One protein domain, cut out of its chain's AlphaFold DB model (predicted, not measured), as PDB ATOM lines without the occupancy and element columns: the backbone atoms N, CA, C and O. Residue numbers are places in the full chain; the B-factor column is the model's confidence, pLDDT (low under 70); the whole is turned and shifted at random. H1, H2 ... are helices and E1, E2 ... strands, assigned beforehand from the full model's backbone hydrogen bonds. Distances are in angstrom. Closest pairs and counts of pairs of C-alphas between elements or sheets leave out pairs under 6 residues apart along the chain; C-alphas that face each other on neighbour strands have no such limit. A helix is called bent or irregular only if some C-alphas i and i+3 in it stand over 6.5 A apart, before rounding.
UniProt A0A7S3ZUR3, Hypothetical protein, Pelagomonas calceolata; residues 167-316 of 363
ATOM      1  N   GLU A 167       6.690 -20.285 -58.482       46.09
ATOM      2  CA  GLU A 167       6.969 -19.477 -59.683       46.09
ATOM      3  C   GLU A 167       6.079 -18.226 -59.848       46.09
ATOM      4  O   GLU A 167       6.397 -17.345 -60.644       46.09
ATOM      5  N   HIS A 168       4.984 -18.103 -59.090       51.81
ATOM      6  CA  HIS A 168       4.117 -16.920 -59.091       51.81
ATOM      7  C   HIS A 168       4.549 -15.837 -58.083       51.81
ATOM      8  O   HIS A 168       3.961 -14.750 -58.073       51.81
ATOM      9  N   ILE A 169       5.567 -16.099 -57.251       60.78
ATOM     10  CA  ILE A 169       6.116 -15.117 -56.306       60.78
ATOM     11  C   ILE A 169       6.915 -14.072 -57.093       60.78
ATOM     12  O   ILE A 169       7.934 -14.375 -57.716       60.78
ATOM     13  N   LYS A 170       6.452 -12.820 -57.074       62.47
ATOM     14  CA  LYS A 170       7.073 -11.726 -57.830       62.47
ATOM     15  C   LYS A 170       8.407 -11.293 -57.211       62.47
ATOM     16  O   LYS A 170       8.630 -11.384 -56.007       62.47
ATOM     17  N   GLU A 171       9.293 -10.741 -58.037       58.91
ATOM     18  CA  GLU A 171      10.621 -10.264 -57.622       58.91
ATOM     19  C   GLU A 171      10.603  -9.209 -56.497       58.91
ATOM     20  O   GLU A 171      11.448  -9.221 -55.601       58.91
ATOM     21  N   ASP A 172       9.625  -8.309 -56.501       63.28
ATOM     22  CA  ASP A 172       9.430  -7.296 -55.461       63.28
ATOM     23  C   ASP A 172       8.968  -7.889 -54.117       63.28
ATOM     24  O   ASP A 172       9.298  -7.343 -53.056       63.28
ATOM     25  N   GLN A 173       8.277  -9.034 -54.144       66.38
ATOM     26  CA  GLN A 173       7.896  -9.773 -52.939       66.38
ATOM     27  C   GLN A 173       9.126 -10.367 -52.246       66.38
ATOM     28  O   GLN A 173       9.248 -10.233 -51.031       66.38
ATOM     29  N   TRP A 174      10.112 -10.893 -52.986       70.06
ATOM     30  CA  TRP A 174      11.351 -11.422 -52.392       70.06
ATOM     31  C   TRP A 174      12.134 -10.375 -51.596       70.06
ATOM     32  O   TRP A 174      12.642 -10.670 -50.511       70.06
ATOM     33  N   ARG A 175      12.190  -9.126 -52.076       70.12
ATOM     34  CA  ARG A 175      12.807  -8.024 -51.316       70.12
ATOM     35  C   ARG A 175      12.029  -7.706 -50.039       70.12
ATOM     36  O   ARG A 175      12.629  -7.404 -49.008       70.12
ATOM     37  N   SER A 176      10.702  -7.754 -50.097       70.75
ATOM     38  CA  SER A 176       9.847  -7.470 -48.942       70.75
ATOM     39  C   SER A 176       9.881  -8.584 -47.894       70.75
ATOM     40  O   SER A 176       9.969  -8.267 -46.708       70.75
ATOM     41  N   VAL A 177       9.924  -9.848 -48.323       71.12
ATOM     42  CA  VAL A 177      10.136 -11.044 -47.492       71.12
ATOM     43  C   VAL A 177      11.465 -10.962 -46.753       71.12
ATOM     44  O   VAL A 177      11.512 -11.144 -45.543       71.12
ATOM     45  N   GLN A 178      12.546 -10.605 -47.440       70.81
ATOM     46  CA  GLN A 178      13.858 -10.492 -46.806       70.81
ATOM     47  C   GLN A 178      13.966  -9.303 -45.847       70.81
ATOM     48  O   GLN A 178      14.620  -9.403 -44.810       70.81
ATOM     49  N   GLN A 179      13.273  -8.195 -46.133       69.81
ATOM     50  CA  GLN A 179      13.094  -7.123 -45.150       69.81
ATOM     51  C   GLN A 179      12.313  -7.613 -43.930       69.81
ATOM     52  O   GLN A 179      12.729  -7.320 -42.821       69.81
ATOM     53  N   LEU A 180      11.231  -8.378 -44.099       68.62
ATOM     54  CA  LEU A 180      10.511  -8.972 -42.967       68.62
ATOM     55  C   LEU A 180      11.383  -9.947 -42.173       68.62
ATOM     56  O   LEU A 180      11.343  -9.936 -40.948       68.62
ATOM     57  N   LEU A 181      12.190 -10.768 -42.844       69.50
ATOM     58  CA  LEU A 181      13.121 -11.687 -42.191       69.50
ATOM     59  C   LEU A 181      14.129 -10.936 -41.315       69.50
ATOM     60  O   LEU A 181      14.351 -11.311 -40.166       69.50
ATOM     61  N   ARG A 182      14.680  -9.839 -41.844       63.28
ATOM     62  CA  ARG A 182      15.630  -8.973 -41.139       63.28
ATOM     63  C   ARG A 182      14.977  -8.129 -40.045       63.28
ATOM     64  O   ARG A 182      15.594  -7.888 -39.022       63.28
ATOM     65  N   ASP A 183      13.768  -7.638 -40.269       58.69
ATOM     66  CA  ASP A 183      13.171  -6.601 -39.429       58.69
ATOM     67  C   ASP A 183      12.175  -7.205 -38.417       58.69
ATOM     68  O   ASP A 183      12.061  -6.741 -37.295       58.69
ATOM     69  N   THR A 184      11.438  -8.253 -38.784       53.06
ATOM     70  CA  THR A 184      10.205  -8.683 -38.088       53.06
ATOM     71  C   THR A 184      10.260 -10.117 -37.556       53.06
ATOM     72  O   THR A 184       9.615 -10.416 -36.557       53.06
ATOM     73  N   PHE A 185      11.059 -10.994 -38.164       52.69
ATOM     74  CA  PHE A 185      11.213 -12.399 -37.749       52.69
ATOM     75  C   PHE A 185      12.390 -12.661 -36.796       52.69
ATOM     76  O   PHE A 185      12.572 -13.805 -36.362       52.69
ATOM     77  N   ILE A 186      13.161 -11.622 -36.440       49.44
ATOM     78  CA  ILE A 186      14.173 -11.677 -35.365       49.44
ATOM     79  C   ILE A 186      13.517 -11.960 -34.002       49.44
ATOM     80  O   ILE A 186      14.155 -12.504 -33.101       49.44
ATOM     81  N   PHE A 187      12.233 -11.639 -33.862       51.38
ATOM     82  CA  PHE A 187      11.440 -11.969 -32.690       51.38
ATOM     83  C   PHE A 187      10.855 -13.366 -32.889       51.38
ATOM     84  O   PHE A 187       9.947 -13.568 -33.698       51.38
ATOM     85  N   ASP A 188      11.414 -14.353 -32.195       46.12
ATOM     86  CA  ASP A 188      10.796 -15.669 -32.095       46.12
ATOM     87  C   ASP A 188       9.412 -15.519 -31.467       46.12
ATOM     88  O   ASP A 188       9.287 -15.158 -30.303       46.12
ATOM     89  N   VAL A 189       8.389 -15.747 -32.292       52.16
ATOM     90  CA  VAL A 189       7.074 -16.313 -31.965       52.16
ATOM     91  C   VAL A 189       6.718 -16.238 -30.478       52.16
ATOM     92  O   VAL A 189       6.697 -17.242 -29.771       52.16
ATOM     93  N   THR A 190       6.424 -15.044 -29.966       51.41
ATOM     94  CA  THR A 190       6.157 -14.899 -28.524       51.41
ATOM     95  C   THR A 190       4.771 -15.393 -28.106       51.41
ATOM     96  O   THR A 190       4.463 -15.411 -26.918       51.41
ATOM     97  N   ALA A 191       3.940 -15.844 -29.048       59.66
ATOM     98  CA  ALA A 191       2.716 -16.566 -28.735       59.66
ATOM     99  C   ALA A 191       2.426 -17.604 -29.824       59.66
ATOM    100  O   ALA A 191       1.851 -17.292 -30.867       59.66
ATOM    101  N   THR A 192       2.837 -18.845 -29.563       71.56
ATOM    102  CA  THR A 192       2.231 -20.019 -30.193       71.56
ATOM    103  C   THR A 192       1.044 -20.446 -29.341       71.56
ATOM    104  O   THR A 192       1.179 -20.627 -28.123       71.56
ATOM    105  N   ARG A 193      -0.122 -20.605 -29.963       78.88
ATOM    106  CA  ARG A 193      -1.339 -21.101 -29.310       78.88
ATOM    107  C   ARG A 193      -2.033 -22.111 -30.193       78.88
ATOM    108  O   ARG A 193      -2.077 -21.940 -31.404       78.88
ATOM    109  N   GLU A 194      -2.605 -23.135 -29.582       85.19
ATOM    110  CA  GLU A 194      -3.609 -23.942 -30.260       85.19
ATOM    111  C   GLU A 194      -4.937 -23.193 -30.171       85.19
ATOM    112  O   GLU A 194      -5.427 -22.930 -29.073       85.19
ATOM    113  N   LEU A 195      -5.478 -22.801 -31.320       82.75
ATOM    114  CA  LEU A 195      -6.756 -22.106 -31.411       82.75
ATOM    115  C   LEU A 195      -7.681 -22.885 -32.329       82.75
ATOM    116  O   LEU A 195      -7.242 -23.485 -33.311       82.75
ATOM    117  N   GLU A 196      -8.966 -22.848 -32.010       80.94
ATOM    118  CA  GLU A 196      -9.998 -23.314 -32.918       80.94
ATOM    119  C   GLU A 196     -10.216 -22.247 -33.993       80.94
ATOM    120  O   GLU A 196     -10.543 -21.096 -33.694       80.94
ATOM    121  N   ILE A 197      -9.984 -22.614 -35.251       75.75
ATOM    122  CA  ILE A 197     -10.109 -21.712 -36.388       75.75
ATOM    123  C   ILE A 197     -11.103 -22.256 -37.404       75.75
ATOM    124  O   ILE A 197     -11.142 -23.442 -37.719       75.75
ATOM    125  N   THR A 198     -11.883 -21.354 -37.981       69.94
ATOM    126  CA  THR A 198     -12.700 -21.635 -39.160       69.94
ATOM    127  C   THR A 198     -11.980 -21.036 -40.364       69.94
ATOM    128  O   THR A 198     -11.872 -19.816 -40.468       69.94
ATOM    129  N   TYR A 199     -11.440 -21.867 -41.257       63.38
ATOM    130  CA  TYR A 199     -10.729 -21.386 -42.455       63.38
ATOM    131  C   TYR A 199     -11.635 -21.265 -43.690       63.38
ATOM    132  O   TYR A 199     -11.264 -20.579 -44.637       63.38
ATOM    133  N   SER A 200     -12.824 -21.879 -43.675       57.53
ATOM    134  CA  SER A 200     -13.892 -21.687 -44.667       57.53
ATOM    135  C   SER A 200     -15.264 -21.713 -43.987       57.53
ATOM    136  O   SER A 200     -15.447 -22.482 -43.040       57.53
ATOM    137  N   PRO A 201     -16.254 -20.919 -44.442       53.88
ATOM    138  CA  PRO A 201     -17.593 -20.962 -43.877       53.88
ATOM    139  C   PRO A 201     -18.319 -22.300 -44.074       53.88
ATOM    140  O   PRO A 201     -19.336 -22.511 -43.407       53.88
ATOM    141  N   PHE A 202     -17.814 -23.160 -44.962       54.78
ATOM    142  CA  PHE A 202     -18.358 -24.482 -45.283       54.78
ATOM    143  C   PHE A 202     -17.655 -25.625 -44.543       54.78
ATOM    144  O   PHE A 202     -18.070 -26.775 -44.669       54.78
ATOM    145  N   HIS A 203     -16.612 -25.318 -43.771       59.66
ATOM    146  CA  HIS A 203     -15.839 -26.300 -43.025       59.66
ATOM    147  C   HIS A 203     -16.099 -26.168 -41.520       59.66
ATOM    148  O   HIS A 203     -16.300 -25.050 -41.025       59.66
ATOM    149  N   PRO A 204     -16.107 -27.289 -40.776       65.81
ATOM    150  CA  PRO A 204     -16.153 -27.232 -39.325       65.81
ATOM    151  C   PRO A 204     -14.913 -26.498 -38.786       65.81
ATOM    152  O   PRO A 204     -13.872 -26.473 -39.448       65.81
ATOM    153  N   PRO A 205     -15.003 -25.882 -37.597       75.56
ATOM    154  CA  PRO A 205     -13.826 -25.355 -36.931       75.56
ATOM    155  C   PRO A 205     -12.805 -26.469 -36.667       75.56
ATOM    156  O   PRO A 205     -13.163 -27.577 -36.272       75.56
ATOM    157  N   GLU A 206     -11.529 -26.167 -36.876       80.94
ATOM    158  CA  GLU A 206     -10.422 -27.099 -36.691       80.94
ATOM    159  C   GLU A 206      -9.358 -26.472 -35.785       80.94
ATOM    160  O   GLU A 206      -9.115 -25.263 -35.811       80.94
ATOM    161  N   LYS A 207      -8.705 -27.298 -34.967       85.69
ATOM    162  CA  LYS A 207      -7.613 -26.847 -34.103       85.69
ATOM    163  C   LYS A 207      -6.345 -26.646 -34.919       85.69
ATOM    164  O   LYS A 207      -5.874 -27.566 -35.581       85.69
ATOM    165  N   ALA A 208      -5.763 -25.456 -34.823       84.75
ATOM    166  CA  ALA A 208      -4.534 -25.107 -35.513       84.75
ATOM    167  C   ALA A 208      -3.503 -24.521 -34.561       84.75
ATOM    168  O   ALA A 208      -3.825 -23.726 -33.672       84.75
ATOM    169  N   THR A 209      -2.236 -24.835 -34.820       87.00
ATOM    170  CA  THR A 209      -1.135 -24.079 -34.231       87.00
ATOM    171  C   THR A 209      -1.103 -22.700 -34.874       87.00
ATOM    172  O   THR A 209      -0.862 -22.566 -36.077       87.00
ATOM    173  N   CYS A 210      -1.369 -21.684 -34.063       86.94
ATOM    174  CA  CYS A 210      -1.431 -20.289 -34.453       86.94
ATOM    175  C   CYS A 210      -0.231 -19.527 -33.901       86.94
ATOM    176  O   CYS A 210       0.147 -19.696 -32.742       86.94
ATOM    177  N   VAL A 211       0.344 -18.670 -34.738       86.19
ATOM    178  CA  VAL A 211       1.527 -17.863 -34.445       86.19
ATOM    179  C   VAL A 211       1.210 -16.402 -34.714       86.19
ATOM    180  O   VAL A 211       0.829 -16.035 -35.824       86.19
ATOM    181  N   PHE A 212       1.390 -15.550 -33.710       85.56
ATOM    182  CA  PHE A 212       1.172 -14.112 -33.848       85.56
ATOM    183  C   PHE A 212       2.463 -13.393 -34.228       85.56
ATOM    184  O   PHE A 212       3.488 -13.542 -33.563       85.56
ATOM    185  N   LEU A 213       2.396 -12.586 -35.285       81.25
ATOM    186  CA  LEU A 213       3.522 -11.818 -35.804       81.25
ATOM    187  C   LEU A 213       3.168 -10.339 -35.885       81.25
ATOM    188  O   LEU A 213       2.064  -9.965 -36.286       81.25
ATOM    189  N   LEU A 214       4.129  -9.485 -35.544       81.81
ATOM    190  CA  LEU A 214       3.985  -8.044 -35.704       81.81
ATOM    191  C   LEU A 214       3.922  -7.696 -37.199       81.81
ATOM    192  O   LEU A 214       4.634  -8.285 -38.011       81.81
ATOM    193  N   SER A 215       3.084  -6.734 -37.587       79.06
ATOM    194  CA  SER A 215       3.066  -6.267 -38.974       79.06
ATOM    195  C   SER A 215       4.321  -5.443 -39.295       79.06
ATOM    196  O   SER A 215       4.887  -4.770 -38.428       79.06
ATOM    197  N   LYS A 216       4.721  -5.422 -40.574       75.81
ATOM    198  CA  LYS A 216       5.838  -4.597 -41.072       75.81
ATOM    199  C   LYS A 216       5.692  -3.123 -40.695       75.81
ATOM    200  O   LYS A 216       6.666  -2.456 -40.354       75.81
ATOM    201  N   GLU A 217       4.474  -2.604 -40.807       79.75
ATOM    202  CA  GLU A 217       4.159  -1.206 -40.518       79.75
ATOM    203  C   GLU A 217       4.298  -0.904 -39.029       79.75
ATOM    204  O   GLU A 217       4.920   0.093 -38.669       79.75
ATOM    205  N   SER A 218       3.791  -1.791 -38.168       83.38
ATOM    206  CA  SER A 218       3.922  -1.644 -36.721       83.38
ATOM    207  C   SER A 218       5.369  -1.746 -36.270       83.38
ATOM    208  O   SER A 218       5.797  -0.915 -35.475       83.38
ATOM    209  N   TYR A 219       6.150  -2.671 -36.833       80.88
ATOM    210  CA  TYR A 219       7.586  -2.723 -36.572       80.88
ATOM    211  C   TYR A 219       8.266  -1.393 -36.915       80.88
ATOM    212  O   TYR A 219       8.922  -0.792 -36.068       80.88
ATOM    213  N   LYS A 220       8.061  -0.887 -38.141       80.50
ATOM    214  CA  LYS A 220       8.655   0.383 -38.587       80.50
ATOM    215  C   LYS A 220       8.232   1.558 -37.709       80.50
ATOM    216  O   LYS A 220       9.053   2.427 -37.426       80.50
ATOM    217  N   ALA A 221       6.969   1.590 -37.288       84.81
ATOM    218  CA  ALA A 221       6.448   2.631 -36.415       84.81
ATOM    219  C   ALA A 221       7.120   2.604 -35.035       84.81
ATOM    220  O   ALA A 221       7.529   3.656 -34.547       84.81
ATOM    221  N   ILE A 222       7.285   1.420 -34.433       85.31
ATOM    222  CA  ILE A 222       7.986   1.279 -33.152       85.31
ATOM    223  C   ILE A 222       9.459   1.656 -33.327       85.31
ATOM    224  O   ILE A 222       9.940   2.530 -32.611       85.31
ATOM    225  N   ALA A 223      10.141   1.088 -34.324       82.50
ATOM    226  CA  ALA A 223      11.557   1.341 -34.576       82.50
ATOM    227  C   ALA A 223      11.857   2.829 -34.805       82.50
ATOM    228  O   ALA A 223      12.834   3.364 -34.286       82.50
ATOM    229  N   SER A 224      10.990   3.523 -35.547       84.75
ATOM    230  CA  SER A 224      11.136   4.956 -35.804       84.75
ATOM    231  C   SER A 224      10.864   5.826 -34.578       84.75
ATOM    232  O   SER A 224      11.381   6.940 -34.522       84.75
ATOM    233  N   LYS A 225      10.005   5.384 -33.655       89.12
ATOM    234  CA  LYS A 225       9.548   6.194 -32.516       89.12
ATOM    235  C   LYS A 225      10.352   5.933 -31.243       89.12
ATOM    236  O   LYS A 225      10.563   6.858 -30.467       89.12
ATOM    237  N   HIS A 226      10.767   4.690 -31.039       84.38
ATOM    238  CA  HIS A 226      11.363   4.200 -29.799       84.38
ATOM    239  C   HIS A 226      12.804   3.701 -29.986       84.38
ATOM    240  O   HIS A 226      13.502   3.502 -29.001       84.38
ATOM    241  N   GLY A 227      13.273   3.559 -31.230       76.38
ATOM    242  CA  GLY A 227      14.582   2.992 -31.555       76.38
ATOM    243  C   GLY A 227      14.482   1.546 -32.044       76.38
ATOM    244  O   GLY A 227      13.498   0.853 -31.802       76.38
ATOM    245  N   GLY A 228      15.499   1.102 -32.787       74.44
ATOM    246  CA  GLY A 228      15.539  -0.221 -33.426       74.44
ATOM    247  C   GLY A 228      16.150  -1.334 -32.570       74.44
ATOM    248  O   GLY A 228      16.434  -2.406 -33.101       74.44
ATOM    249  N   GLU A 229      16.406  -1.083 -31.284       81.19
ATOM    250  CA  GLU A 229      16.961  -2.089 -30.377       81.19
ATOM    251  C   GLU A 229      15.955  -3.213 -30.123       81.19
ATOM    252  O   GLU A 229      14.770  -2.970 -29.890       81.19
ATOM    253  N   ARG A 230      16.435  -4.460 -30.152       75.31
ATOM    254  CA  ARG A 230      15.588  -5.657 -30.061       75.31
ATOM    255  C   ARG A 230      14.689  -5.644 -28.817       75.31
ATOM    256  O   ARG A 230      13.487  -5.844 -28.947       75.31
ATOM    257  N   SER A 231      15.255  -5.362 -27.648       80.56
ATOM    258  CA  SER A 231      14.533  -5.297 -26.368       80.56
ATOM    259  C   SER A 231      13.400  -4.268 -26.388       80.56
ATOM    260  O   SER A 231      12.284  -4.566 -25.969       80.56
ATOM    261  N   THR A 232      13.654  -3.079 -26.940       82.69
ATOM    262  CA  THR A 232      12.654  -2.013 -27.073       82.69
ATOM    263  C   THR A 232      11.519  -2.417 -28.006       82.69
ATOM    264  O   THR A 232      10.346  -2.190 -27.704       82.69
ATOM    265  N   ILE A 233      11.841  -3.046 -29.139       81.06
ATOM    266  CA  ILE A 233      10.806  -3.546 -30.043       81.06
ATOM    267  C   ILE A 233       9.961  -4.628 -29.357       81.06
ATOM    268  O   ILE A 233       8.738  -4.575 -29.467       81.06
ATOM    269  N   GLU A 234      10.575  -5.575 -28.639       80.69
ATOM    270  CA  GLU A 234       9.868  -6.649 -27.917       80.69
ATOM    271  C   GLU A 234       8.882  -6.091 -26.889       80.69
ATOM    272  O   GLU A 234       7.716  -6.498 -26.860       80.69
ATOM    273  N   GLU A 235       9.322  -5.121 -26.088       86.19
ATOM    274  CA  GLU A 235       8.498  -4.476 -25.067       86.19
ATOM    275  C   GLU A 235       7.243  -3.827 -25.670       86.19
ATOM    276  O   GLU A 235       6.130  -4.031 -25.179       86.19
ATOM    277  N   HIS A 236       7.397  -3.104 -26.781       87.56
ATOM    278  CA  HIS A 236       6.286  -2.429 -27.451       87.56
ATOM    279  C   HIS A 236       5.431  -3.358 -28.328       87.56
ATOM    280  O   HIS A 236       4.244  -3.088 -28.530       87.56
ATOM    281  N   ALA A 237       5.993  -4.457 -28.838       85.00
ATOM    282  CA  ALA A 237       5.264  -5.448 -29.626       85.00
ATOM    283  C   ALA A 237       4.351  -6.318 -28.751       85.00
ATOM    284  O   ALA A 237       3.239  -6.653 -29.167       85.00
ATOM    285  N   LYS A 238       4.783  -6.651 -27.529       85.12
ATOM    286  CA  LYS A 238       4.050  -7.516 -26.594       85.12
ATOM    287  C   LYS A 238       2.570  -7.139 -26.406       85.12
ATOM    288  O   LYS A 238       1.732  -8.011 -26.635       85.12
ATOM    289  N   PRO A 239       2.191  -5.892 -26.057       85.31
ATOM    290  CA  PRO A 239       0.779  -5.536 -25.893       85.31
ATOM    291  C   PRO A 239      -0.028  -5.628 -27.199       85.31
ATOM    292  O   PRO A 239      -1.215  -5.947 -27.161       85.31
ATOM    293  N   ILE A 240       0.595  -5.389 -28.360       86.81
ATOM    294  CA  ILE A 240      -0.063  -5.512 -29.672       86.81
ATOM    295  C   ILE A 240      -0.390  -6.983 -29.947       86.81
ATOM    296  O   ILE A 240      -1.523  -7.314 -30.294       86.81
ATOM    297  N   LEU A 241       0.587  -7.866 -29.741       84.94
ATOM    298  CA  LEU A 241       0.428  -9.306 -29.942       84.94
ATOM    299  C   LEU A 241      -0.580  -9.905 -28.958       84.94
ATOM    300  O   LEU A 241      -1.437 -10.671 -29.379       84.94
ATOM    301  N   GLN A 242      -0.545  -9.501 -27.685       83.31
ATOM    302  CA  GLN A 242      -1.516  -9.941 -26.677       83.31
ATOM    303  C   GLN A 242      -2.945  -9.507 -27.019       83.31
ATOM    304  O   GLN A 242      -3.870 -10.302 -26.902       83.31
ATOM    305  N   ASN A 243      -3.146  -8.267 -27.476       82.62
ATOM    306  CA  ASN A 243      -4.471  -7.820 -27.918       82.62
ATOM    307  C   ASN A 243      -4.963  -8.624 -29.127       82.62
ATOM    308  O   ASN A 243      -6.143  -8.966 -29.196       82.62
ATOM    309  N   LYS A 244      -4.060  -8.949 -30.061       84.25
ATOM    310  CA  LYS A 244      -4.386  -9.796 -31.208       84.25
ATOM    311  C   LYS A 244      -4.739 -11.213 -30.764       84.25
ATOM    312  O   LYS A 244      -5.737 -11.733 -31.230       84.25
ATOM    313  N   GLU A 245      -3.976 -11.813 -29.857       82.12
ATOM    314  CA  GLU A 245      -4.251 -13.141 -29.293       82.12
ATOM    315  C   GLU A 245      -5.624 -13.190 -28.615       82.12
ATOM    316  O   GLU A 245      -6.433 -14.054 -28.943       82.12
ATOM    317  N   LEU A 246      -5.922 -12.217 -27.749       79.62
ATOM    318  CA  LEU A 246      -7.205 -12.123 -27.045       79.62
ATOM    319  C   LEU A 246      -8.397 -11.992 -27.994       79.62
ATOM    320  O   LEU A 246      -9.470 -12.542 -27.728       79.62
ATOM    321  N   LEU A 247      -8.195 -11.310 -29.126       81.00
ATOM    322  CA  LEU A 247      -9.182 -11.255 -30.194       81.00
ATOM    323  C   LEU A 247      -9.464 -12.644 -30.782       81.00
ATOM    324  O   LEU A 247     -10.563 -12.851 -31.255       81.00
ATOM    325  N   TYR A 248      -8.552 -13.616 -30.767       78.38
ATOM    326  CA  TYR A 248      -8.853 -14.968 -31.266       78.38
ATOM    327  C   TYR A 248      -9.243 -15.960 -30.167       78.38
ATOM    328  O   TYR A 248      -9.990 -16.890 -30.449       78.38
ATOM    329  N   THR A 249      -8.817 -15.761 -28.918       75.69
ATOM    330  CA  THR A 249      -9.168 -16.657 -27.799       75.69
ATOM    331  C   THR A 249     -10.557 -16.397 -27.205       75.69
ATOM    332  O   THR A 249     -10.953 -17.088 -26.272       75.69
ATOM    333  N   GLY A 250     -11.310 -15.421 -27.723       67.12
ATOM    334  CA  GLY A 250     -12.731 -15.264 -27.398       67.12
ATOM    335  C   GLY A 250     -13.042 -14.463 -26.131       67.12
ATOM    336  O   GLY A 250     -14.126 -14.638 -25.577       67.12
ATOM    337  N   ASP A 251     -12.157 -13.565 -25.679       68.06
ATOM    338  CA  ASP A 251     -12.471 -12.621 -24.588       68.06
ATOM    339  C   ASP A 251     -13.426 -11.513 -25.089       68.06
ATOM    340  O   ASP A 251     -13.050 -10.360 -25.317       68.06
ATOM    341  N   MET A 252     -14.677 -11.905 -25.360       62.88
ATOM    342  CA  MET A 252     -15.706 -11.067 -25.987       62.88
ATOM    343  C   MET A 252     -16.096  -9.851 -25.146       62.88
ATOM    344  O   MET A 252     -16.505  -8.831 -25.707       62.88
ATOM    345  N   ASP A 253     -15.926  -9.932 -23.827       67.50
ATOM    346  CA  ASP A 253     -16.244  -8.849 -22.896       67.50
ATOM    347  C   ASP A 253     -15.261  -7.673 -23.018       67.50
ATOM    348  O   ASP A 253     -15.596  -6.545 -22.653       67.50
ATOM    349  N   ARG A 254     -14.075  -7.901 -23.596       70.94
ATOM    350  CA  ARG A 254     -13.062  -6.863 -23.825       70.94
ATOM    351  C   ARG A 254     -13.344  -5.997 -25.053       70.94
ATOM    352  O   ARG A 254     -12.935  -4.838 -25.088       70.94
ATOM    353  N   ILE A 255     -14.043  -6.527 -26.059       76.38
ATOM    354  CA  ILE A 255     -14.420  -5.770 -27.261       76.38
ATOM    355  C   ILE A 255     -15.792  -5.126 -27.034       76.38
ATOM    356  O   ILE A 255     -16.858  -5.691 -27.321       76.38
ATOM    357  N   THR A 256     -15.754  -3.917 -26.475       80.31
ATOM    358  CA  THR A 256     -16.954  -3.153 -26.099       80.31
ATOM    359  C   THR A 256     -17.362  -2.107 -27.131       80.31
ATOM    360  O   THR A 256     -18.494  -1.627 -27.097       80.31
ATOM    361  N   SER A 257     -16.466  -1.788 -28.067       83.94
ATOM    362  CA  SER A 257     -16.656  -0.795 -29.124       83.94
ATOM    363  C   SER A 257     -15.986  -1.226 -30.434       83.94
ATOM    364  O   SER A 257     -15.130  -2.118 -30.446       83.94
ATOM    365  N   LEU A 258     -16.354  -0.584 -31.549       83.00
ATOM    366  CA  LEU A 258     -15.658  -0.773 -32.825       83.00
ATOM    367  C   LEU A 258     -14.198  -0.315 -32.762       83.00
ATOM    368  O   LEU A 258     -13.330  -0.935 -33.372       83.00
ATOM    369  N   ASP A 259     -13.898   0.714 -31.973       84.12
ATOM    370  CA  ASP A 259     -12.528   1.166 -31.746       84.12
ATOM    371  C   ASP A 259     -11.667   0.103 -31.062       84.12
ATOM    372  O   ASP A 259     -10.523  -0.110 -31.470       84.12
ATOM    373  N   ASP A 260     -12.199  -0.595 -30.053       82.06
ATOM    374  CA  ASP A 260     -11.483  -1.691 -29.384       82.06
ATOM    375  C   ASP A 260     -11.170  -2.817 -30.371       82.06
ATOM    376  O   ASP A 260     -10.061  -3.361 -30.394       82.06
ATOM    377  N   PHE A 261     -12.137  -3.123 -31.236       82.25
ATOM    378  CA  PHE A 261     -11.985  -4.105 -32.295       82.25
ATOM    379  C   PHE A 261     -10.932  -3.685 -33.331       82.25
ATOM    380  O   PHE A 261     -10.038  -4.465 -33.667       82.25
ATOM    381  N   HIS A 262     -10.971  -2.443 -33.818       81.50
ATOM    382  CA  HIS A 262      -9.987  -1.916 -34.764       81.50
ATOM    383  C   HIS A 262      -8.579  -1.859 -34.165       81.50
ATOM    384  O   HIS A 262      -7.609  -2.179 -34.853       81.50
ATOM    385  N   LYS A 263      -8.448  -1.494 -32.886       81.06
ATOM    386  CA  LYS A 263      -7.160  -1.503 -32.176       81.06
ATOM    387  C   LYS A 263      -6.604  -2.918 -32.045       81.06
ATOM    388  O   LYS A 263      -5.418  -3.116 -32.277       81.06
ATOM    389  N   SER A 264      -7.456  -3.891 -31.720       80.12
ATOM    390  CA  SER A 264      -7.053  -5.290 -31.507       80.12
ATOM    391  C   SER A 264      -6.821  -6.060 -32.811       80.12
ATOM    392  O   SER A 264      -6.048  -7.012 -32.850       80.12
ATOM    393  N   SER A 265      -7.472  -5.655 -33.904       78.12
ATOM    394  CA  SER A 265      -7.307  -6.281 -35.220       78.12
ATOM    395  C   SER A 265      -6.095  -5.757 -35.998       78.12
ATOM    396  O   SER A 265      -5.603  -6.475 -36.873       78.12
ATOM    397  N   LYS A 266      -5.589  -4.557 -35.679       80.00
ATOM    398  CA  LYS A 266      -4.461  -3.908 -36.367       80.00
ATOM    399  C   LYS A 266      -3.106  -4.230 -35.729       80.00
ATOM    400  O   LYS A 266      -2.995  -4.626 -34.578       80.00
ATOM    401  N   GLY A 267      -2.055  -4.040 -36.522       81.06
ATOM    402  CA  GLY A 267      -0.661  -4.069 -36.072       81.06
ATOM    403  C   GLY A 267      -0.022  -5.445 -35.897       81.06
ATOM    404  O   GLY A 267       1.195  -5.534 -35.760       81.06
ATOM    405  N   ALA A 268      -0.801  -6.518 -35.996       83.94
ATOM    406  CA  ALA A 268      -0.303  -7.886 -36.031       83.94
ATOM    407  C   ALA A 268      -1.107  -8.742 -37.016       83.94
ATOM    408  O   ALA A 268      -2.274  -8.460 -37.306       83.94
ATOM    409  N   CYS A 269      -0.490  -9.811 -37.504       83.38
ATOM    410  CA  CYS A 269      -1.156 -10.893 -38.214       83.38
ATOM    411  C   CYS A 269      -1.040 -12.199 -37.421       83.38
ATOM    412  O   CYS A 269      -0.221 -12.333 -36.514       83.38
ATOM    413  N   MET A 270      -1.898 -13.154 -37.761       86.50
ATOM    414  CA  MET A 270      -1.848 -14.517 -37.245       86.50
ATOM    415  C   MET A 270      -1.525 -15.442 -38.413       86.50
ATOM    416  O   MET A 270      -2.173 -15.354 -39.461       86.50
ATOM    417  N   LEU A 271      -0.518 -16.288 -38.238       86.69
ATOM    418  CA  LEU A 271      -0.249 -17.437 -39.087       86.69
ATOM    419  C   LEU A 271      -0.890 -18.676 -38.475       86.69
ATOM    420  O   LEU A 271      -0.906 -18.800 -37.256       86.69
ATOM    421  N   TYR A 272      -1.393 -19.588 -39.298       86.12
ATOM    422  CA  TYR A 272      -1.971 -20.846 -38.835       86.12
ATOM    423  C   TYR A 272      -1.600 -22.009 -39.757       86.12
ATOM    424  O   TYR A 272      -1.428 -21.830 -40.961       86.12
ATOM    425  N   SER A 273      -1.443 -23.199 -39.176       81.50
ATOM    426  CA  SER A 273      -0.930 -24.394 -39.867       81.50
ATOM    427  C   SER A 273      -1.923 -25.065 -40.816       81.50
ATOM    428  O   SER A 273      -1.526 -25.921 -41.600       81.50
ATOM    429  N   ILE A 274      -3.207 -24.711 -40.741       73.06
ATOM    430  CA  ILE A 274      -4.219 -25.261 -41.644       73.06
ATOM    431  C   ILE A 274      -4.126 -24.517 -42.969       73.06
ATOM    432  O   ILE A 274      -4.550 -23.366 -43.094       73.06
ATOM    433  N   VAL A 275      -3.544 -25.195 -43.948       68.56
ATOM    434  CA  VAL A 275      -3.431 -24.729 -45.325       68.56
ATOM    435  C   VAL A 275      -4.271 -25.598 -46.237       68.56
ATOM    436  O   VAL A 275      -4.531 -26.767 -45.958       68.56
ATOM    437  N   ARG A 276      -4.698 -25.010 -47.349       61.25
ATOM    438  CA  ARG A 276      -5.404 -25.738 -48.397       61.25
ATOM    439  C   ARG A 276      -4.453 -26.694 -49.098       61.25
ATOM    440  O   ARG A 276      -3.270 -26.390 -49.268       61.25
ATOM    441  N   THR A 277      -4.986 -27.819 -49.551       57.38
ATOM    442  CA  THR A 277      -4.261 -28.746 -50.420       57.38
ATOM    443  C   THR A 277      -3.727 -27.994 -51.642       57.38
ATOM    444  O   THR A 277      -4.498 -27.403 -52.393       57.38
ATOM    445  N   GLY A 278      -2.404 -28.004 -51.836       54.84
ATOM    446  CA  GLY A 278      -1.742 -27.320 -52.954       54.84
ATOM    447  C   GLY A 278      -1.296 -25.875 -52.701       54.84
ATOM    448  O   GLY A 278      -0.752 -25.269 -53.619       54.84
ATOM    449  N   ALA A 279      -1.478 -25.329 -51.493       65.00
ATOM    450  CA  ALA A 279      -1.031 -23.974 -51.162       65.00
ATOM    451  C   ALA A 279       0.484 -23.771 -51.385       65.00
ATOM    452  O   ALA A 279       1.293 -24.639 -51.055       65.00
ATOM    453  N   ALA A 280       0.868 -22.584 -51.875       66.38
ATOM    454  CA  ALA A 280       2.272 -22.184 -52.056       66.38
ATOM    455  C   ALA A 280       3.084 -22.167 -50.757       66.38
ATOM    456  O   ALA A 280       4.308 -22.288 -50.801       66.38
ATOM    457  N   THR A 281       2.418 -21.939 -49.624       74.25
ATOM    458  CA  THR A 281       3.062 -21.821 -48.319       74.25
ATOM    459  C   THR A 281       2.525 -22.843 -47.339       74.25
ATOM    460  O   THR A 281       1.376 -23.271 -47.412       74.25
ATOM    461  N   SER A 282       3.360 -23.210 -46.375       77.69
ATOM    462  CA  SER A 282       3.048 -24.228 -45.372       77.69
ATOM    463  C   SER A 282       2.194 -23.718 -44.204       77.69
ATOM    464  O   SER A 282       1.810 -24.484 -43.319       77.69
ATOM    465  N   CYS A 283       1.914 -22.414 -44.186       81.62
ATOM    466  CA  CYS A 283       0.992 -21.767 -43.267       81.62
ATOM    467  C   CYS A 283       0.124 -20.748 -44.010       81.62
ATOM    468  O   CYS A 283       0.529 -20.188 -45.034       81.62
ATOM    469  N   ALA A 284      -1.058 -20.492 -43.463       80.12
ATOM    470  CA  ALA A 284      -1.967 -19.461 -43.927       80.12
ATOM    471  C   ALA A 284      -1.897 -18.217 -43.042       80.12
ATOM    472  O   ALA A 284      -1.461 -18.298 -41.896       80.12
ATOM    473  N   CYS A 285      -2.309 -17.055 -43.559       81.31
ATOM    474  CA  CYS A 285      -2.215 -15.784 -42.840       81.31
ATOM    475  C   CYS A 285      -3.541 -15.012 -42.813       81.31
ATOM    476  O   CYS A 285      -4.290 -14.960 -43.789       81.31
ATOM    477  N   THR A 286      -3.810 -14.326 -41.702       80.12
ATOM    478  CA  THR A 286      -4.995 -13.463 -41.550       80.12
ATOM    479  C   THR A 286      -4.840 -12.069 -42.161       80.12
ATOM    480  O   THR A 286      -5.763 -11.261 -42.088       80.12
ATOM    481  N   CYS A 287      -3.689 -11.752 -42.764       76.75
ATOM    482  CA  CYS A 287      -3.503 -10.479 -43.456       76.75
ATOM    483  C   CYS A 287      -4.306 -10.425 -44.764       76.75
ATOM    484  O   CYS A 287      -4.543 -11.445 -45.413       76.75
ATOM    485  N   ILE A 288      -4.671  -9.213 -45.179       71.88
ATOM    486  CA  ILE A 288      -5.495  -9.003 -46.370       71.88
ATOM    487  C   ILE A 288      -4.846  -9.534 -47.650       71.88
ATOM    488  O   ILE A 288      -5.547 -10.085 -48.489       71.88
ATOM    489  N   ASP A 289      -3.522  -9.425 -47.789       72.25
ATOM    490  CA  ASP A 289      -2.818  -9.936 -48.968       72.25
ATOM    491  C   ASP A 289      -2.976 -11.449 -49.105       72.25
ATOM    492  O   ASP A 289      -3.285 -11.921 -50.194       72.25
ATOM    493  N   TYR A 290      -2.864 -12.195 -48.004       73.81
ATOM    494  CA  TYR A 290      -3.067 -13.642 -48.023       73.81
ATOM    495  C   TYR A 290      -4.524 -14.001 -48.310       73.81
ATOM    496  O   TYR A 290      -4.787 -14.871 -49.129       73.81
ATOM    497  N   GLN A 291      -5.484 -13.307 -47.694       68.19
ATOM    498  CA  GLN A 291      -6.907 -13.547 -47.974       68.19
ATOM    499  C   GLN A 291      -7.253 -13.294 -49.452       68.19
ATOM    500  O   GLN A 291      -8.154 -13.926 -49.992       68.19
ATOM    501  N   MET A 292      -6.523 -12.386 -50.105       63.06
ATOM    502  CA  MET A 292      -6.743 -12.010 -51.500       63.06
ATOM    503  C   MET A 292      -5.970 -12.846 -52.520       63.06
ATOM    504  O   MET A 292      -6.454 -13.027 -53.631       63.06
ATOM    505  N   LYS A 293      -4.755 -13.284 -52.186       65.25
ATOM    506  CA  LYS A 293      -3.794 -13.870 -53.136       65.25
ATOM    507  C   LYS A 293      -3.314 -15.263 -52.726       65.25
ATOM    508  O   LYS A 293      -2.428 -15.805 -53.380       65.25
ATOM    509  N   GLU A 294      -3.799 -15.775 -51.594       64.62
ATOM    510  CA  GLU A 294      -3.376 -17.028 -50.941       64.62
ATOM    511  C   GLU A 294      -1.872 -17.106 -50.621       64.62
ATOM    512  O   GLU A 294      -1.338 -18.146 -50.254       64.62
ATOM    513  N   THR A 295      -1.181 -15.972 -50.721       71.19
ATOM    514  CA  THR A 295       0.237 -15.797 -50.424       71.19
ATOM    515  C   THR A 295       0.449 -14.396 -49.868       71.19
ATOM    516  O   THR A 295      -0.212 -13.436 -50.273       71.19
ATOM    517  N   CYS A 296       1.365 -14.250 -48.917       76.81
ATOM    518  CA  CYS A 296       1.793 -12.942 -48.440       76.81
ATOM    519  C   CYS A 296       3.239 -12.984 -47.958       76.81
ATOM    520  O   CYS A 296       3.794 -14.052 -47.693       76.81
ATOM    521  N   ASP A 297       3.828 -11.806 -47.770       79.25
ATOM    522  CA  ASP A 297       5.193 -11.698 -47.269       79.25
ATOM    523  C   ASP A 297       5.359 -12.393 -45.899       79.25
ATOM    524  O   ASP A 297       6.425 -12.933 -45.616       79.25
ATOM    525  N   CYS A 298       4.313 -12.427 -45.058       80.44
ATOM    526  CA  CYS A 298       4.365 -13.072 -43.742       80.44
ATOM    527  C   CYS A 298       4.464 -14.603 -43.835       80.44
ATOM    528  O   CYS A 298       5.294 -15.186 -43.143       80.44
ATOM    529  N   SER A 299       3.641 -15.259 -44.665       81.06
ATOM    530  CA  SER A 299       3.692 -16.722 -44.808       81.06
ATOM    531  C   SER A 299       4.950 -17.174 -45.555       81.06
ATOM    532  O   SER A 299       5.568 -18.164 -45.176       81.06
ATOM    533  N   LEU A 300       5.405 -16.395 -46.542       80.69
ATOM    534  CA  LEU A 300       6.660 -16.650 -47.254       80.69
ATOM    535  C   LEU A 300       7.886 -16.499 -46.348       80.69
ATOM    536  O   LEU A 300       8.753 -17.368 -46.329       80.69
ATOM    537  N   ALA A 301       7.962 -15.423 -45.560       79.25
ATOM    538  CA  ALA A 301       9.055 -15.235 -44.609       79.25
ATOM    539  C   ALA A 301       9.076 -16.331 -43.532       79.25
ATOM    540  O   ALA A 301      10.150 -16.782 -43.137       79.25
ATOM    541  N   TRP A 302       7.907 -16.814 -43.098       80.88
ATOM    542  CA  TRP A 302       7.824 -17.959 -42.195       80.88
ATOM    543  C   TRP A 302       8.465 -19.212 -42.795       80.88
ATOM    544  O   TRP A 302       9.307 -19.838 -42.149       80.88
ATOM    545  N   ASP A 303       8.112 -19.550 -44.032       80.88
ATOM    546  CA  ASP A 303       8.633 -20.737 -44.710       80.88
ATOM    547  C   ASP A 303      10.133 -20.641 -44.983       80.88
ATOM    548  O   ASP A 303      10.853 -21.620 -44.776       80.88
ATOM    549  N   VAL A 304      10.627 -19.458 -45.364       77.56
ATOM    550  CA  VAL A 304      12.065 -19.221 -45.545       77.56
ATOM    551  C   VAL A 304      12.826 -19.366 -44.228       77.56
ATOM    552  O   VAL A 304      13.842 -20.058 -44.185       77.56
ATOM    553  N   LYS A 305      12.333 -18.774 -43.127       77.69
ATOM    554  CA  LYS A 305      12.973 -18.889 -41.803       77.69
ATOM    555  C   LYS A 305      13.131 -20.347 -41.365       77.69
ATOM    556  O   LYS A 305      14.135 -20.692 -40.750       77.69
ATOM    557  N   HIS A 306      12.151 -21.190 -41.679       77.81
ATOM    558  CA  HIS A 306      12.140 -22.602 -41.295       77.81
ATOM    559  C   HIS A 306      12.715 -23.529 -42.377       77.81
ATOM    560  O   HIS A 306      12.524 -24.742 -42.295       77.81
ATOM    561  N   GLY A 307      13.394 -22.981 -43.393       72.62
ATOM    562  CA  GLY A 307      14.067 -23.758 -44.436       72.62
ATOM    563  C   GLY A 307      13.130 -24.552 -45.351       72.62
ATOM    564  O   GLY A 307      13.580 -25.477 -46.020       72.62
ATOM    565  N   ARG A 308      11.834 -24.216 -45.380       78.25
ATOM    566  CA  ARG A 308      10.828 -24.870 -46.235       78.25
ATOM    567  C   ARG A 308      10.870 -24.341 -47.665       78.25
ATOM    568  O   ARG A 308      10.578 -25.076 -48.600       78.25
ATOM    569  N   ILE A 309      11.244 -23.073 -47.824       76.94
ATOM    570  CA  ILE A 309      11.449 -22.407 -49.111       76.94
ATOM    571  C   ILE A 309      12.830 -21.756 -49.087       76.94
ATOM    572  O   ILE A 309      13.206 -21.123 -48.101       76.94
ATOM    573  N   GLN A 310      13.585 -21.892 -50.171       75.31
ATOM    574  CA  GLN A 310      14.841 -21.171 -50.348       75.31
ATOM    575  C   GLN A 310      14.589 -19.874 -51.118       75.31
ATOM    576  O   GLN A 310      13.787 -19.843 -52.050       75.31
ATOM    577  N   ILE A 311      15.270 -18.798 -50.720       71.62
ATOM    578  CA  ILE A 311      15.309 -17.574 -51.525       71.62
ATOM    579  C   ILE A 311      16.182 -17.885 -52.748       71.62
ATOM    580  O   ILE A 311      17.313 -18.330 -52.545       71.62
ATOM    581  N   PRO A 312      15.703 -17.663 -53.987       71.88
ATOM    582  CA  PRO A 312      16.544 -17.812 -55.172       71.88
ATOM    583  C   PRO A 312      17.798 -16.938 -55.058       71.88
ATOM    584  O   PRO A 312      17.695 -15.778 -54.646       71.88
ATOM    585  N   GLU A 313      18.968 -17.473 -55.409       69.88
ATOM    586  CA  GLU A 313      20.259 -16.793 -55.209       69.88
ATOM    587  C   GLU A 313      20.288 -15.412 -55.880       69.88
ATOM    588  O   GLU A 313      20.721 -14.428 -55.282       69.88
ATOM    589  N   GLU A 314      19.718 -15.296 -57.081       66.25
ATOM    590  CA  GLU A 314      19.623 -14.048 -57.839       66.25
ATOM    591  C   GLU A 314      18.688 -12.997 -57.210       66.25
ATOM    592  O   GLU A 314      18.654 -11.841 -57.643       66.25
ATOM    593  N   LYS A 315      17.906 -13.384 -56.195       64.94
ATOM    594  CA  LYS A 315      16.974 -12.516 -55.464       64.94
ATOM    595  C   LYS A 315      17.427 -12.225 -54.032       64.94
ATOM    596  O   LYS A 315      16.805 -11.372 -53.392       64.94
ATOM    597  N   ASP A 316      18.472 -12.875 -53.515       61.88
ATOM    598  CA  ASP A 316      18.993 -12.627 -52.164       61.88
ATOM    599  C   ASP A 316      19.554 -11.195 -52.061       61.88
ATOM    600  O   ASP A 316      20.378 -10.758 -52.857       61.88
TER     601      ASP A 316
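What this domain is: This is residues 167 to 316 of the 363 residues of the protein "Hypothetical protein" of Pelagomonas calceolata (UniProt A0A7S3ZUR3). A small twisted sheet of three strands, E1, E2 and E3, has the long helix H3 packed along one face. H2 folds back on the first part of H3 and H4 packs on its later part, while H6 grazes the sheet, with H1 packed on H6 and the short H5 near it. The printed part has 150 residues with six named helices and three named strands, in the order H1 E1 E2 H2 H3 H4 E3 H5 H6; the sheet's order is E1 E2 E3, antiparallel, and the class is mixed. The whole is compact, with a radius of gyration of the C-alphas of 15.6 A, yet flat in outline, spanning 50 by 44 by 22 A.

How they stand to each other: In the sheet, E1, residues 192 to 197, and E2, residues 206 to 214, form a hairpin; N 195 and O 208 are 3.0 A apart, within hydrogen-bond range. E2 bends by 53 degrees at residue 209. E3, residues 268 to 272, is the other edge strand; N 213 and O 269 are 2.9 A apart. Residues 271 to 272 of E3 also pair, antiparallel, with residues 284 to 285. H3, residues 230 to 249, is on one face, two layers of helix and sheet, at a height over the sheet of 7.4 A; it runs along the strands, at 27 degrees to E2 on the local plane. The closest C-alphas of H3 and E2, Leu 241 and Phe 212, are 6.2 A apart. H3 has a kink of 36 degrees near residue 237 and is only just irregular, C-alphas 236 and 239 being 6.51 A apart. H2, residues 216 to 226, forms a helical hairpin with H3, touching its residues 232 to 237 alone, at a steep tilt of 44 degrees; the closest C-alphas, Ile 222 and Ile 233, are 6.4 A apart. H4, residues 258 to 265, touches H3 at its residues 240 to 247 alone, at a steep tilt of 61 degrees; the closest C-alphas, Asn 243 and Ser 264, are 5.1 A apart. H6, residues 297 to 305, only grazes the sheet, with residues 298 to 302. H1, residues 171 to 183, touches H6 at a tilt of 68 degrees, steep but only just; the closest C-alphas, Val 177 and Asp 297, are 5.0 A apart. H5, residues 288 to 293, and H6 are near each other. H2, H4, H5 and H6 have every O i to N i+4 pair within hydrogen-bond range; H1 has 8 of 9 and H3 14 of 16.

Where its parts are: H1 begins at C-alpha 171, (10.621, -10.264, -57.622), and is 18.7 A long. E2 spans 23.9 A and H3 27.2 A, from C-alpha 230 at (15.588, -5.657, -30.061). H6 ends at C-alpha 305, (12.973, -18.889, -41.803).

The domain as a whole: The C-alphas of Asp 253 and Glu 314, the two farthest apart, are 50.3 A apart. The printed part has no cut, and the link from E3 to H5, residues 273 to 287, is long. The mean pLDDT of the printed part is 74.3; among the stretches under 70 are residues 167 to 173 and 179 to 191.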